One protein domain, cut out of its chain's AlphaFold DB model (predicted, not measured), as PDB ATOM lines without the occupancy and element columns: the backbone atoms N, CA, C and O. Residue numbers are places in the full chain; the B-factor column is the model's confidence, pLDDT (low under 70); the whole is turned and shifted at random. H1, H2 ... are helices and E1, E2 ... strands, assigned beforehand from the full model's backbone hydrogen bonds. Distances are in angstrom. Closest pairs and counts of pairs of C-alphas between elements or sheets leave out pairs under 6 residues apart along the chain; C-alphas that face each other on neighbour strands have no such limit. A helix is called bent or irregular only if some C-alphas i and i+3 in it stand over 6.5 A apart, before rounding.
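What this domain is: This is residues 2 to 99 of the 204 residues of an uncharacterized protein of Acidobacteria bacterium (UniProt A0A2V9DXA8). A small antiparallel sheet of three strands lies at one end of the long axis and a small bundle of four helices at the other, with the sheet meeting the bundle at H3. The four helices H2, H4, H5 and H3 lie side by side in a ring that is loose between H2 and H3, while H1, a short turn, follows the sheet directly. The printed part has 98 residues, with three named strands and then five named helices, in the order E1 E2 E3 H1 H2 H3 H4 H5; the sheet's order is E1, E2, E3, and the class is mixed, helices and strands. The whole is compact by its radius of gyration of the C-alphas, 14.2 A, but elongated in outline, spanning 45 by 27 by 22 A.

How they stand to each other: The sheet is a meander, each strand the antiparallel neighbour of the one before: E1, residues 7 to 11, E2, residues 15 to 19, and E3, residues 24 to 28. E1 and E2 form a hairpin at 151 degrees, with N 17 and O 10 2.8 A apart, within hydrogen-bond range. E2 and E3 form another at 159 degrees, with N 18 and O 25 at 2.8 A. H1, residues 29 to 32, only grazes the sheet. H3, residues 51 to 62, is on the sheet; its closest C-alphas to E3 are those of Ala 60 and Ser 28, 4.6 A apart. With residues 60 to 61 alone H3 only just touches H1, with 3 pairs of C-alphas within 8 A, the closest being Phe 61 and Phe 30 at 6.4 A. H5, residues 84 to 94, touches H3 at a shallow tilt of 12 degrees, the same way, closest at the C-alphas of Val 86 and Thr 55, 5.2 A. H4, residues 69 to 81, touches H5 with its residues 75 to 79 alone, closest at the C-alphas of Met 79 and Leu 87, 6.3 A; this helical hairpin has a shallow tilt of 34 degrees, only just short of steep, opposite ways. H2, residues 39 to 46, touches H4 at 30 degrees, a shallow tilt, the same way, with the C-alphas of Ser 39 and Ile 74 closest at 5.1 A. H2 and H3 are close but not clearly touching, their closest C-alphas, Trp 46 and His 54, being 7.5 A apart. Every O i to N i+4 pair is within hydrogen-bond range in H2 and H3, against 8 of 9 in H4 and 5 of 7 in H5; H1 is too short for such a pair.

Where its parts are: E1 begins at C-alpha 7, (-24.070, 2.656, -55.176). E2 is 13.5 A long and E3 13.0 A. H3, 16.8 A long, begins at C-alpha 51, (0.759, 10.197, -54.154). H4 is the longest helix, 18.7 A. H5 is irregular, C-alphas 89 and 92 being 7.3 A apart, and ends at C-alpha 94, (-5.394, 28.881, -51.022).

The domain as a whole: The two C-alphas farthest apart, Pro 2 and Glu 80, are 44.9 A from each other. The printed part has no cut and no long link. The mean pLDDT of the printed part is 95.5, and residues 2 to 3 are under 70.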
ATOM      1  N   PRO A   2     -36.866  11.487 -58.192       47.44
ATOM      2  CA  PRO A   2     -36.562  10.066 -58.069       47.44
ATOM      3  C   PRO A   2     -35.268   9.922 -57.263       47.44
ATOM      4  O   PRO A   2     -34.314  10.662 -57.503       47.44
ATOM      5  N   SER A   3     -35.248   9.029 -56.277       56.78
ATOM      6  CA  SER A   3     -34.030   8.702 -55.541       56.78
ATOM      7  C   SER A   3     -33.030   8.108 -56.530       56.78
ATOM      8  O   SER A   3     -33.202   6.969 -56.964       56.78
ATOM      9  N   LEU A   4     -32.024   8.890 -56.929       70.44
ATOM     10  CA  LEU A   4     -30.865   8.374 -57.654       70.44
ATOM     11  C   LEU A   4     -30.308   7.208 -56.832       70.44
ATOM     12  O   LEU A   4     -29.937   7.393 -55.672       70.44
ATOM     13  N   ASN A   5     -30.327   6.005 -57.405       84.94
ATOM     14  CA  ASN A   5     -29.804   4.822 -56.742       84.94
ATOM     15  C   ASN A   5     -28.280   4.970 -56.668       84.94
ATOM     16  O   ASN A   5     -27.590   4.842 -57.675       84.94
ATOM     17  N   LYS A   6     -27.782   5.364 -55.496       92.69
ATOM     18  CA  LYS A   6     -26.386   5.726 -55.254       92.69
ATOM     19  C   LYS A   6     -25.652   4.497 -54.717       92.69
ATOM     20  O   LYS A   6     -25.817   4.149 -53.551       92.69
ATOM     21  N   GLU A   7     -24.847   3.847 -55.554       96.06
ATOM     22  CA  GLU A   7     -24.070   2.656 -55.176       96.06
ATOM     23  C   GLU A   7     -22.671   3.060 -54.697       96.06
ATOM     24  O   GLU A   7     -21.937   3.731 -55.419       96.06
ATOM     25  N   LEU A   8     -22.283   2.682 -53.474       97.19
ATOM     26  CA  LEU A   8     -20.934   2.949 -52.961       97.19
ATOM     27  C   LEU A   8     -19.929   2.002 -53.625       97.19
ATOM     28  O   LEU A   8     -19.994   0.797 -53.407       97.19
ATOM     29  N   ILE A   9     -18.973   2.553 -54.378       97.38
ATOM     30  CA  ILE A   9     -17.946   1.759 -55.075       97.38
ATOM     31  C   ILE A   9     -16.586   1.787 -54.377       97.38
ATOM     32  O   ILE A   9     -15.805   0.847 -54.502       97.38
ATOM     33  N   ARG A  10     -16.271   2.867 -53.652       97.06
ATOM     34  CA  ARG A  10     -14.997   3.014 -52.940       97.06
ATOM     35  C   ARG A  10     -15.159   3.936 -51.746       97.06
ATOM     36  O   ARG A  10     -15.750   5.006 -51.856       97.06
ATOM     37  N   GLU A  11     -14.550   3.566 -50.633       97.94
ATOM     38  CA  GLU A  11     -14.414   4.427 -49.466       97.94
ATOM     39  C   GLU A  11     -12.948   4.470 -49.039       97.94
ATOM     40  O   GLU A  11     -12.287   3.438 -48.944       97.94
ATOM     41  N   SER A  12     -12.438   5.676 -48.805       97.56
ATOM     42  CA  SER A  12     -11.094   5.910 -48.284       97.56
ATOM     43  C   SER A  12     -11.154   6.660 -46.954       97.56
ATOM     44  O   SER A  12     -12.228   6.934 -46.405       97.56
ATOM     45  N   ARG A  13      -9.987   7.034 -46.424       97.44
ATOM     46  CA  ARG A  13      -9.895   7.908 -45.252       97.44
ATOM     47  C   ARG A  13     -10.538   9.281 -45.489       97.44
ATOM     48  O   ARG A  13     -11.060   9.865 -44.544       97.44
ATOM     49  N   TRP A  14     -10.523   9.780 -46.725       98.25
ATOM     50  CA  TRP A  14     -10.849  11.175 -47.044       98.25
ATOM     51  C   TRP A  14     -12.184  11.350 -47.761       98.25
ATOM     52  O   TRP A  14     -12.842  12.378 -47.594       98.25
ATOM     53  N   MET A  15     -12.603  10.357 -48.546       97.81
ATOM     54  CA  MET A  15     -13.793  10.477 -49.382       97.81
ATOM     55  C   MET A  15     -14.532   9.159 -49.585       97.81
ATOM     56  O   MET A  15     -14.007   8.069 -49.348       97.81
ATOM     57  N   ARG A  16     -15.768   9.285 -50.064       98.12
ATOM     58  CA  ARG A  16     -16.575   8.200 -50.617       98.12
ATOM     59  C   ARG A  16     -16.788   8.458 -52.102       98.12
ATOM     60  O   ARG A  16     -17.036   9.593 -52.503       98.12
ATOM     61  N   VAL A  17     -16.680   7.417 -52.914       97.06
ATOM     62  CA  VAL A  17     -16.973   7.468 -54.345       97.06
ATOM     63  C   VAL A  17     -18.174   6.584 -54.608       97.06
ATOM     64  O   VAL A  17     -18.188   5.411 -54.229       97.06
ATOM     65  N   TYR A  18     -19.169   7.155 -55.267       97.38
ATOM     66  CA  TYR A  18     -20.410   6.487 -55.600       97.38
ATOM     67  C   TYR A  18     -20.613   6.442 -57.107       97.38
ATOM     68  O   TYR A  18     -20.275   7.396 -57.808       97.38
ATOM     69  N   ASN A  19     -21.197   5.356 -57.589       96.38
ATOM     70  CA  ASN A  19     -21.655   5.230 -58.959       96.38
ATOM     71  C   ASN A  19     -23.105   5.727 -59.067       96.38
ATOM     72  O   ASN A  19     -23.963   5.317 -58.280       96.38
ATOM     73  N   LEU A  20     -23.363   6.616 -60.028       94.12
ATOM     74  CA  LEU A  20     -24.693   7.130 -60.377       94.12
ATOM     75  C   LEU A  20     -25.143   6.660 -61.777       94.12
ATOM     76  O   LEU A  20     -25.984   7.304 -62.403       94.12
ATOM     77  N   GLY A  21     -24.570   5.565 -62.283       91.38
ATOM     78  CA  GLY A  21     -24.783   5.047 -63.636       91.38
ATOM     79  C   GLY A  21     -23.679   5.529 -64.573       91.38
ATOM     80  O   GLY A  21     -22.606   4.938 -64.621       91.38
ATOM     81  N   ASP A  22     -23.928   6.633 -65.275       91.62
ATOM     82  CA  ASP A  22     -22.994   7.174 -66.277       91.62
ATOM     83  C   ASP A  22     -21.943   8.124 -65.679       91.62
ATOM     84  O   ASP A  22     -21.099   8.670 -66.391       91.62
ATOM     85  N   THR A  23     -22.002   8.378 -64.367       94.00
ATOM     86  CA  THR A  23     -21.124   9.336 -63.685       94.00
ATOM     87  C   THR A  23     -20.719   8.856 -62.296       94.00
ATOM     88  O   THR A  23     -21.414   8.061 -61.659       94.00
ATOM     89  N   LEU A  24     -19.586   9.371 -61.813       94.69
ATOM     90  CA  LEU A  24     -19.114   9.161 -60.450       94.69
ATOM     91  C   LEU A  24     -19.401  10.392 -59.590       94.69
ATOM     92  O   LEU A  24     -19.153  11.525 -60.000       94.69
ATOM     93  N   LEU A  25     -19.865  10.154 -58.367       94.50
ATOM     94  CA  LEU A  25     -20.014  11.169 -57.334       94.50
ATOM     95  C   LEU A  25     -18.924  10.991 -56.278       94.50
ATOM     96  O   LEU A  25     -18.863   9.962 -55.608       94.50
ATOM     97  N   TYR A  26     -18.104  12.024 -56.103       95.81
ATOM     98  CA  TYR A  26     -17.082  12.098 -55.062       95.81
ATOM     99  C   TYR A  26     -17.616  12.922 -53.891       95.81
ATOM    100  O   TYR A  26     -17.936  14.098 -54.041       95.81
ATOM    101  N   GLU A  27     -17.710  12.307 -52.719       97.44
ATOM    102  CA  GLU A  27     -18.211  12.927 -51.497       97.44
ATOM    103  C   GLU A  27     -17.073  13.068 -50.483       97.44
ATOM    104  O   GLU A  27     -16.479  12.080 -50.048       97.44
ATOM    105  N   SER A  28     -16.754  14.308 -50.109       98.19
ATOM    106  CA  SER A  28     -15.734  14.598 -49.099       98.19
ATOM    107  C   SER A  28     -16.259  14.340 -47.690       98.19
ATOM    108  O   SER A  28     -17.290  14.893 -47.300       98.19
ATOM    109  N   LYS A  29     -15.498  13.598 -46.881       98.44
ATOM    110  CA  LYS A  29     -15.817  13.383 -45.459       98.44
ATOM    111  C   LYS A  29     -15.625  14.640 -44.605       98.44
ATOM    112  O   LYS A  29     -16.227  14.737 -43.540       98.44
ATOM    113  N   PHE A  30     -14.850  15.630 -45.066       97.94
ATOM    114  CA  PHE A  30     -14.786  16.944 -44.405       97.94
ATOM    115  C   PHE A  30     -16.139  17.652 -44.436       97.94
ATOM    116  O   PHE A  30     -16.511  18.296 -43.459       97.94
ATOM    117  N   LEU A  31     -16.865  17.517 -45.548       97.38
ATOM    118  CA  LEU A  31     -18.172  18.135 -45.734       97.38
ATOM    119  C   LEU A  31     -19.304  17.258 -45.186       97.38
ATOM    120  O   LEU A  31     -20.159  17.760 -44.466       97.38
ATOM    121  N   ALA A  32     -19.312  15.964 -45.517       97.31
ATOM    122  CA  ALA A  32     -20.405  15.058 -45.165       97.31
ATOM    123  C   ALA A  32     -20.407  14.662 -43.681       97.31
ATOM    124  O   ALA A  32     -21.462  14.640 -43.053       97.31
ATOM    125  N   ASP A  33     -19.225  14.391 -43.118       97.88
ATOM    126  CA  ASP A  33     -19.089  13.823 -41.772       97.88
ATOM    127  C   ASP A  33     -18.487  14.823 -40.770       97.88
ATOM    128  O   ASP A  33     -18.313  14.504 -39.595       97.88
ATOM    129  N   GLY A  34     -18.101  16.020 -41.226       96.94
ATOM    130  CA  GLY A  34     -17.382  16.989 -40.401       96.94
ATOM    131  C   GLY A  34     -15.989  16.513 -39.979       96.94
ATOM    132  O   GLY A  34     -15.522  16.901 -38.904       96.94
ATOM    133  N   LEU A  35     -15.327  15.674 -40.793       97.62
ATOM    134  CA  LEU A  35     -13.996  15.130 -40.508       97.62
ATOM    135  C   LEU A  35     -13.022  16.241 -40.081       97.62
ATOM    136  O   LEU A  35     -12.827  17.226 -40.793       97.62
ATOM    137  N   GLN A  36     -12.371  16.048 -38.933       97.06
ATOM    138  CA  GLN A  36     -11.309  16.923 -38.445       97.06
ATOM    139  C   GLN A  36      -9.968  16.200 -38.512       97.06
ATOM    140  O   GLN A  36      -9.847  15.033 -38.136       97.06
ATOM    141  N   VAL A  37      -8.949  16.908 -38.988       97.38
ATOM    142  CA  VAL A  37      -7.585  16.398 -39.115       97.38
ATOM    143  C   VAL A  37      -6.665  17.423 -38.489       97.38
ATOM    144  O   VAL A  37      -6.637  18.564 -38.931       97.38
ATOM    145  N   SER A  38      -5.902  17.021 -37.476       98.19
ATOM    146  CA  SER A  38      -4.871  17.901 -36.932       98.19
ATOM    147  C   SER A  38      -3.712  18.030 -37.921       98.19
ATOM    148  O   SER A  38      -3.274  17.010 -38.476       98.19
ATOM    149  N   SER A  39      -3.130  19.217 -38.045       98.12
ATOM    150  CA  SER A  39      -1.953  19.456 -38.881       98.12
ATOM    151  C   SER A  39      -0.782  18.562 -38.477       98.12
ATOM    152  O   SER A  39      -0.098  18.022 -39.340       98.12
ATOM    153  N   ALA A  40      -0.585  18.336 -37.174       98.12
ATOM    154  CA  ALA A  40       0.486  17.489 -36.654       98.12
ATOM    155  C   ALA A  40       0.392  16.046 -37.178       98.12
ATOM    156  O   ALA A  40       1.366  15.532 -37.725       98.12
ATOM    157  N   SER A  41      -0.787  15.418 -37.067       97.81
ATOM    158  CA  SER A  41      -1.019  14.050 -37.555       97.81
ATOM    159  C   SER A  41      -0.882  13.937 -39.074       97.81
ATOM    160  O   SER A  41      -0.302  12.965 -39.569       97.81
ATOM    161  N   LEU A  42      -1.395  14.917 -39.825       97.94
ATOM    162  CA  LEU A  42      -1.271  14.904 -41.280       97.94
ATOM    163  C   LEU A  42       0.197  15.009 -41.691       97.94
ATOM    164  O   LEU A  42       0.688  14.150 -42.413       97.94
ATOM    165  N   ILE A  43       0.911  16.016 -41.188       97.56
ATOM    166  CA  ILE A  43       2.307  16.282 -41.553       97.56
ATOM    167  C   ILE A  43       3.203  15.096 -41.174       97.56
ATOM    168  O   ILE A  43       4.077  14.715 -41.953       97.56
ATOM    169  N   SER A  44       2.975  14.470 -40.012       97.44
ATOM    170  CA  SER A  44       3.769  13.312 -39.584       97.44
ATOM    171  C   SER A  44       3.569  12.090 -40.478       97.44
ATOM    172  O   SER A  44       4.492  11.295 -40.639       97.44
ATOM    173  N   SER A  45       2.375  11.920 -41.051       96.81
ATOM    174  CA  SER A  45       2.059  10.791 -41.933       96.81
ATOM    175  C   SER A  45       2.268  11.098 -43.419       96.81
ATOM    176  O   SER A  45       2.431  10.160 -44.193       96.81
ATOM    177  N   TRP A  46       2.364  12.375 -43.808       97.06
ATOM    178  CA  TRP A  46       2.402  12.823 -45.204       97.06
ATOM    179  C   TRP A  46       3.457  12.101 -46.042       97.06
ATOM    180  O   TRP A  46       3.145  11.560 -47.094       97.06
ATOM    181  N   LYS A  47       4.702  12.007 -45.559       95.56
ATOM    182  CA  LYS A  47       5.800  11.358 -46.303       95.56
ATOM    183  C   LYS A  47       5.595   9.860 -46.550       95.56
ATOM    184  O   LYS A  47       6.246   9.313 -47.432       95.56
ATOM    185  N   ASN A  48       4.737   9.218 -45.761       96.81
ATOM    186  CA  ASN A  48       4.464   7.786 -45.848       96.81
ATOM    187  C   ASN A  48       3.177   7.481 -46.631       96.81
ATOM    188  O   ASN A  48       2.879   6.313 -46.863       96.81
ATOM    189  N   MET A  49       2.409   8.506 -47.009       96.88
ATOM    190  CA  MET A  49       1.233   8.357 -47.863       96.88
ATOM    191  C   MET A  49       1.652   8.203 -49.327       96.88
ATOM    192  O   MET A  49       2.643   8.790 -49.768       96.88
ATOM    193  N   ALA A  50       0.864   7.444 -50.087       96.69
ATOM    194  CA  ALA A  50       1.008   7.369 -51.538       96.69
ATOM    195  C   ALA A  50       0.601   8.698 -52.206       96.69
ATOM    196  O   ALA A  50      -0.187   9.470 -51.652       96.69
ATOM    197  N   GLU A  51       1.090   8.961 -53.423       96.06
ATOM    198  CA  GLU A  51       0.759  10.197 -54.154       96.06
ATOM    199  C   GLU A  51      -0.752  10.313 -54.437       96.06
ATOM    200  O   GLU A  51      -1.334  11.406 -54.397       96.06
ATOM    201  N   GLU A  52      -1.414   9.183 -54.684       95.75
ATOM    202  CA  GLU A  52      -2.864   9.109 -54.855       95.75
ATOM    203  C   GLU A  52      -3.590   9.583 -53.593       95.75
ATOM    204  O   GLU A  52      -4.558  10.335 -53.692       95.75
ATOM    205  N   GLU A  53      -3.094   9.208 -52.412       97.25
ATOM    206  CA  GLU A  53      -3.667   9.621 -51.131       97.25
ATOM    207  C   GLU A  53      -3.438  11.116 -50.864       97.25
ATOM    208  O   GLU A  53      -4.346  11.786 -50.374       97.25
ATOM    209  N   HIS A  54      -2.288  11.685 -51.255       97.69
ATOM    210  CA  HIS A  54      -2.071  13.141 -51.182       97.69
ATOM    211  C   HIS A  54      -3.082  13.908 -52.028       97.69
ATOM    212  O   HIS A  54      -3.659  14.904 -51.584       97.69
ATOM    213  N   THR A  55      -3.281  13.451 -53.265       96.56
ATOM    214  CA  THR A  55      -4.204  14.084 -54.211       96.56
ATOM    215  C   THR A  55      -5.639  13.960 -53.715       96.56
ATOM    216  O   THR A  55      -6.394  14.934 -53.741       96.56
ATOM    217  N   GLU A  56      -6.008  12.785 -53.211       97.19
ATOM    218  CA  GLU A  56      -7.321  12.530 -52.639       97.19
ATOM    219  C   GLU A  56      -7.593  13.397 -51.406       97.19
ATOM    220  O   GLU A  56      -8.661  14.007 -51.316       97.19
ATOM    221  N   PHE A  57      -6.620  13.508 -50.495       98.31
ATOM    222  CA  PHE A  57      -6.703  14.407 -49.348       98.31
ATOM    223  C   PHE A  57      -6.957  15.844 -49.803       98.31
ATOM    224  O   PHE A  57      -7.899  16.472 -49.334       98.31
ATOM    225  N   ALA A  58      -6.161  16.354 -50.749       97.94
ATOM    226  CA  ALA A  58      -6.281  17.722 -51.248       97.94
ATOM    227  C   ALA A  58      -7.661  18.006 -51.867       97.94
ATOM    228  O   ALA A  58      -8.262  19.043 -51.583       97.94
ATOM    229  N   LEU A  59      -8.183  17.074 -52.672       96.75
ATOM    230  CA  LEU A  59      -9.519  17.179 -53.269       96.75
ATOM    231  C   LEU A  59     -10.626  17.144 -52.211       96.75
ATOM    232  O   LEU A  59     -11.568  17.930 -52.283       96.75
ATOM    233  N   ALA A  60     -10.519  16.263 -51.213       97.94
ATOM    234  CA  ALA A  60     -11.509  16.202 -50.144       97.94
ATOM    235  C   ALA A  60     -11.456  17.459 -49.259       97.94
ATOM    236  O   ALA A  60     -12.497  17.997 -48.879       97.94
ATOM    237  N   PHE A  61     -10.254  17.949 -48.960       97.94
ATOM    238  CA  PHE A  61     -10.020  19.105 -48.100       97.94
ATOM    239  C   PHE A  61     -10.521  20.416 -48.720       97.94
ATOM    240  O   PHE A  61     -11.049  21.261 -48.001       97.94
ATOM    241  N   LEU A  62     -10.461  20.553 -50.051       96.31
ATOM    242  CA  LEU A  62     -11.061  21.675 -50.786       96.31
ATOM    243  C   LEU A  62     -12.547  21.882 -50.443       96.31
ATOM    244  O   LEU A  62     -13.005  23.022 -50.379       96.31
ATOM    245  N   ALA A  63     -13.287  20.800 -50.182       96.25
ATOM    246  CA  ALA A  63     -14.712  20.850 -49.858       96.25
ATOM    247  C   ALA A  63     -15.015  21.267 -48.406       96.25
ATOM    248  O   ALA A  63     -16.186  21.392 -48.045       96.25
ATOM    249  N   LYS A  64     -13.999  21.465 -47.552       96.88
ATOM    250  CA  LYS A  64     -14.209  21.877 -46.159       96.88
ATOM    251  C   LYS A  64     -14.843  23.280 -46.118       96.88
ATOM    252  O   LYS A  64     -14.266  24.191 -46.714       96.88
ATOM    253  N   PRO A  65     -15.977  23.500 -45.421       94.69
ATOM    254  CA  PRO A  65     -16.727  24.763 -45.487       94.69
ATOM    255  C   PRO A  65     -15.989  25.947 -44.857       94.69
ATOM    256  O   PRO A  65     -15.941  27.020 -45.452       94.69
ATOM    257  N   ASP A  66     -15.300  25.721 -43.738       94.25
ATOM    258  CA  ASP A  66     -14.549  26.741 -43.002       94.25
ATOM    259  C   ASP A  66     -13.137  26.247 -42.679       94.25
ATOM    260  O   ASP A  66     -12.950  25.076 -42.334       94.25
ATOM    261  N   LEU A  67     -12.146  27.136 -42.795       95.62
ATOM    262  CA  LEU A  67     -10.766  26.851 -42.402       95.62
ATOM    263  C   LEU A  67     -10.513  27.381 -40.993       95.62
ATOM    264  O   LEU A  67     -10.678  28.568 -40.721       95.62
ATOM    265  N   GLN A  68     -10.101  26.493 -40.100       96.12
ATOM    266  CA  GLN A  68      -9.634  26.838 -38.763       96.12
ATOM    267  C   GLN A  68      -8.122  27.112 -38.769       96.12
ATOM    268  O   GLN A  68      -7.414  26.791 -39.719       96.12
ATOM    269  N   SER A  69      -7.589  27.647 -37.666       96.56
ATOM    270  CA  SER A  69      -6.147  27.925 -37.541       96.56
ATOM    271  C   SER A  69      -5.264  26.692 -37.794       96.56
ATOM    272  O   SER A  69      -4.170  26.812 -38.343       96.56
ATOM    273  N   ASP A  70      -5.727  25.494 -37.427       97.69
ATOM    274  CA  ASP A  70      -4.972  24.266 -37.688       97.69
ATOM    275  C   ASP A  70      -5.040  23.833 -39.165       97.69
ATOM    276  O   ASP A  70      -4.058  23.327 -39.711       97.69
ATOM    277  N   ASP A  71      -6.149  24.133 -39.848       98.00
ATOM    278  CA  ASP A  71      -6.306  23.921 -41.289       98.00
ATOM    279  C   ASP A  71      -5.371  24.830 -42.101       98.00
ATOM    280  O   ASP A  71      -4.840  24.413 -43.129       98.00
ATOM    281  N   GLU A  72      -5.098  26.050 -41.630       97.56
ATOM    282  CA  GLU A  72      -4.111  26.930 -42.270       97.56
ATOM    283  C   GLU A  72      -2.701  26.336 -42.220       97.56
ATOM    284  O   GLU A  72      -1.946  26.445 -43.185       97.56
ATOM    285  N   LYS A  73      -2.327  25.647 -41.137       98.31
ATOM    286  CA  LYS A  73      -1.032  24.945 -41.068       98.31
ATOM    287  C   LYS A  73      -0.966  23.794 -42.067       98.31
ATOM    288  O   LYS A  73       0.082  23.585 -42.676       98.31
ATOM    289  N   ILE A  74      -2.072  23.070 -42.251       98.50
ATOM    290  CA  ILE A  74      -2.190  22.050 -43.300       98.50
ATOM    291  C   ILE A  74      -1.990  22.701 -44.666       98.50
ATOM    292  O   ILE A  74      -1.134  22.269 -45.429       98.50
ATOM    293  N   LEU A  75      -2.726  23.770 -44.962       98.19
ATOM    294  CA  LEU A  75      -2.653  24.459 -46.244       98.19
ATOM    295  C   LEU A  75      -1.245  25.003 -46.531       98.19
ATOM    296  O   LEU A  75      -0.742  24.821 -47.637       98.19
ATOM    297  N   ASN A  76      -0.567  25.560 -45.523       98.31
ATOM    298  CA  ASN A  76       0.839  25.958 -45.614       98.31
ATOM    299  C   ASN A  76       1.745  24.786 -46.000       98.31
ATOM    300  O   ASN A  76       2.542  24.903 -46.929       98.31
ATOM    301  N   HIS A  77       1.580  23.637 -45.341       98.25
ATOM    302  CA  HIS A  77       2.329  22.434 -45.684       98.25
ATOM    303  C   HIS A  77       2.068  21.983 -47.128       98.25
ATOM    304  O   HIS A  77       3.014  21.670 -47.848       98.25
ATOM    305  N   LEU A  78       0.810  22.000 -47.583       97.94
ATOM    306  CA  LEU A  78       0.454  21.625 -48.955       97.94
ATOM    307  C   LEU A  78       1.073  22.574 -49.988       97.94
ATOM    308  O   LEU A  78       1.587  22.105 -50.997       97.94
ATOM    309  N   MET A  79       1.068  23.886 -49.734       97.62
ATOM    310  CA  MET A  79       1.675  24.894 -50.618       97.62
ATOM    311  C   MET A  79       3.196  24.727 -50.755       97.62
ATOM    312  O   MET A  79       3.759  25.068 -51.797       97.62
ATOM    313  N   GLU A  80       3.857  24.214 -49.715       96.75
ATOM    314  CA  GLU A  80       5.313  24.044 -49.655       96.75
ATOM    315  C   GLU A  80       5.780  22.670 -50.167       96.75
ATOM    316  O   GLU A  80       6.784  22.590 -50.877       96.75
ATOM    317  N   ALA A  81       5.062  21.596 -49.825       95.19
ATOM    318  CA  ALA A  81       5.480  20.207 -50.049       95.19
ATOM    319  C   ALA A  81       4.604  19.433 -51.053       95.19
ATOM    320  O   ALA A  81       4.830  18.243 -51.281       95.19
ATOM    321  N   GLY A  82       3.591  20.073 -51.640       94.44
ATOM    322  CA  GLY A  82       2.657  19.419 -52.549       94.44
ATOM    323  C   GLY A  82       3.271  18.993 -53.890       94.44
ATOM    324  O   GLY A  82       3.871  19.795 -54.603       94.44
ATOM    325  N   SER A  83       3.014  17.735 -54.264       95.25
ATOM    326  CA  SER A  83       2.419  17.353 -55.555       95.25
ATOM    327  C   SER A  83       2.125  18.459 -56.574       95.25
ATOM    328  O   SER A  83       1.276  19.282 -56.263       95.25
ATOM    329  N   THR A  84       2.603  18.436 -57.826       94.38
ATOM    330  CA  THR A  84       1.984  19.264 -58.891       94.38
ATOM    331  C   THR A  84       0.459  19.078 -58.932       94.38
ATOM    332  O   THR A  84      -0.283  20.051 -59.064       94.38
ATOM    333  N   LYS A  85      -0.020  17.835 -58.768       94.56
ATOM    334  CA  LYS A  85      -1.455  17.521 -58.691       94.56
ATOM    335  C   LYS A  85      -2.099  18.164 -57.461       94.56
ATOM    336  O   LYS A  85      -3.111  18.841 -57.591       94.56
ATOM    337  N   VAL A  86      -1.469  18.021 -56.293       96.69
ATOM    338  CA  VAL A  86      -1.916  18.630 -55.027       96.69
ATOM    339  C   VAL A  86      -2.015  20.150 -55.146       96.69
ATOM    340  O   VAL A  86      -3.053  20.720 -54.823       96.69
ATOM    341  N   LEU A  87      -0.969  20.807 -55.651       96.75
ATOM    342  CA  LEU A  87      -0.900  22.261 -55.781       96.75
ATOM    343  C   LEU A  87      -2.006  22.807 -56.687       96.75
ATOM    344  O   LEU A  87      -2.592  23.840 -56.371       96.75
ATOM    345  N   ARG A  88      -2.338  22.103 -57.775       94.44
ATOM    346  CA  ARG A  88      -3.485  22.460 -58.626       94.44
ATOM    347  C   ARG A  88      -4.812  22.314 -57.897       94.44
ATOM    348  O   ARG A  88      -5.662  23.194 -58.027       94.44
ATOM    349  N   SER A  89      -4.987  21.232 -57.142       94.88
ATOM    350  CA  SER A  89      -6.214  20.981 -56.381       94.88
ATOM    351  C   SER A  89      -6.442  22.024 -55.286       94.88
ATOM    352  O   SER A  89      -7.581  22.399 -55.030       94.88
ATOM    353  N   ILE A  90      -5.373  22.536 -54.665       97.12
ATOM    354  CA  ILE A  90      -5.478  23.515 -53.574       97.12
ATOM    355  C   ILE A  90      -5.393  24.978 -54.017       97.12
ATOM    356  O   ILE A  90      -5.536  25.853 -53.170       97.12
ATOM    357  N   ALA A  91      -5.165  25.285 -55.298       97.38
ATOM    358  CA  ALA A  91      -4.976  26.668 -55.749       97.38
ATOM    359  C   ALA A  91      -6.165  27.574 -55.379       97.38
ATOM    360  O   ALA A  91      -5.970  28.651 -54.819       97.38
ATOM    361  N   LEU A  92      -7.395  27.101 -55.608       96.81
ATOM    362  CA  LEU A  92      -8.615  27.808 -55.209       96.81
ATOM    363  C   LEU A  92      -8.833  27.793 -53.693       96.81
ATOM    364  O   LEU A  92      -9.325  28.767 -53.144       96.81
ATOM    365  N   LEU A  93      -8.439  26.724 -52.993       97.12
ATOM    366  CA  LEU A  93      -8.503  26.686 -51.530       97.12
ATOM    367  C   LEU A  93      -7.576  27.735 -50.903       97.12
ATOM    368  O   LEU A  93      -7.925  28.341 -49.893       97.12
ATOM    369  N   ALA A  94      -6.416  27.974 -51.521       97.56
ATOM    370  CA  ALA A  94      -5.394  28.881 -51.022       97.56
ATOM    371  C   ALA A  94      -5.929  30.303 -50.809       97.56
ATOM    372  O   ALA A  94      -5.526  30.959 -49.857       97.56
ATOM    373  N   VAL A  95      -6.890  30.766 -51.617       97.81
ATOM    374  CA  VAL A  95      -7.471  32.118 -51.483       97.81
ATOM    375  C   VAL A  95      -8.239  32.329 -50.172       97.81
ATOM    376  O   VAL A  95      -8.487  33.471 -49.794       97.81
ATOM    377  N   ARG A  96      -8.597  31.243 -49.470       97.19
ATOM    378  CA  ARG A  96      -9.273  31.264 -48.162       97.19
ATOM    379  C   ARG A  96      -8.302  31.372 -46.982       97.19
ATOM    380  O   ARG A  96      -8.754  31.482 -45.848       97.19
ATOM    381  N   HIS A  97      -6.994  31.327 -47.229       97.81
ATOM    382  CA  HIS A  97      -5.969  31.508 -46.204       97.81
ATOM    383  C   HIS A  97      -5.909  32.977 -45.742       97.81
ATOM    384  O   HIS A  97      -5.990  33.894 -46.564       97.81
ATOM    385  N   SER A  98      -5.707  33.221 -44.444       97.25
ATOM    386  CA  SER A  98      -5.659  34.578 -43.870       97.25
ATOM    387  C   SER A  98      -4.478  35.429 -44.367       97.25
ATOM    388  O   SER A  98      -4.636  36.614 -44.668       97.25
ATOM    389  N   ASP A  99      -3.288  34.837 -44.501       97.88
ATOM    390  CA  ASP A  99      -2.094  35.480 -45.078       97.88
ATOM    391  C   ASP A  99      -2.182  35.614 -46.612       97.88
ATOM    392  O   ASP A  99      -1.647  34.803 -47.374       97.88
TER     393      ASP A  99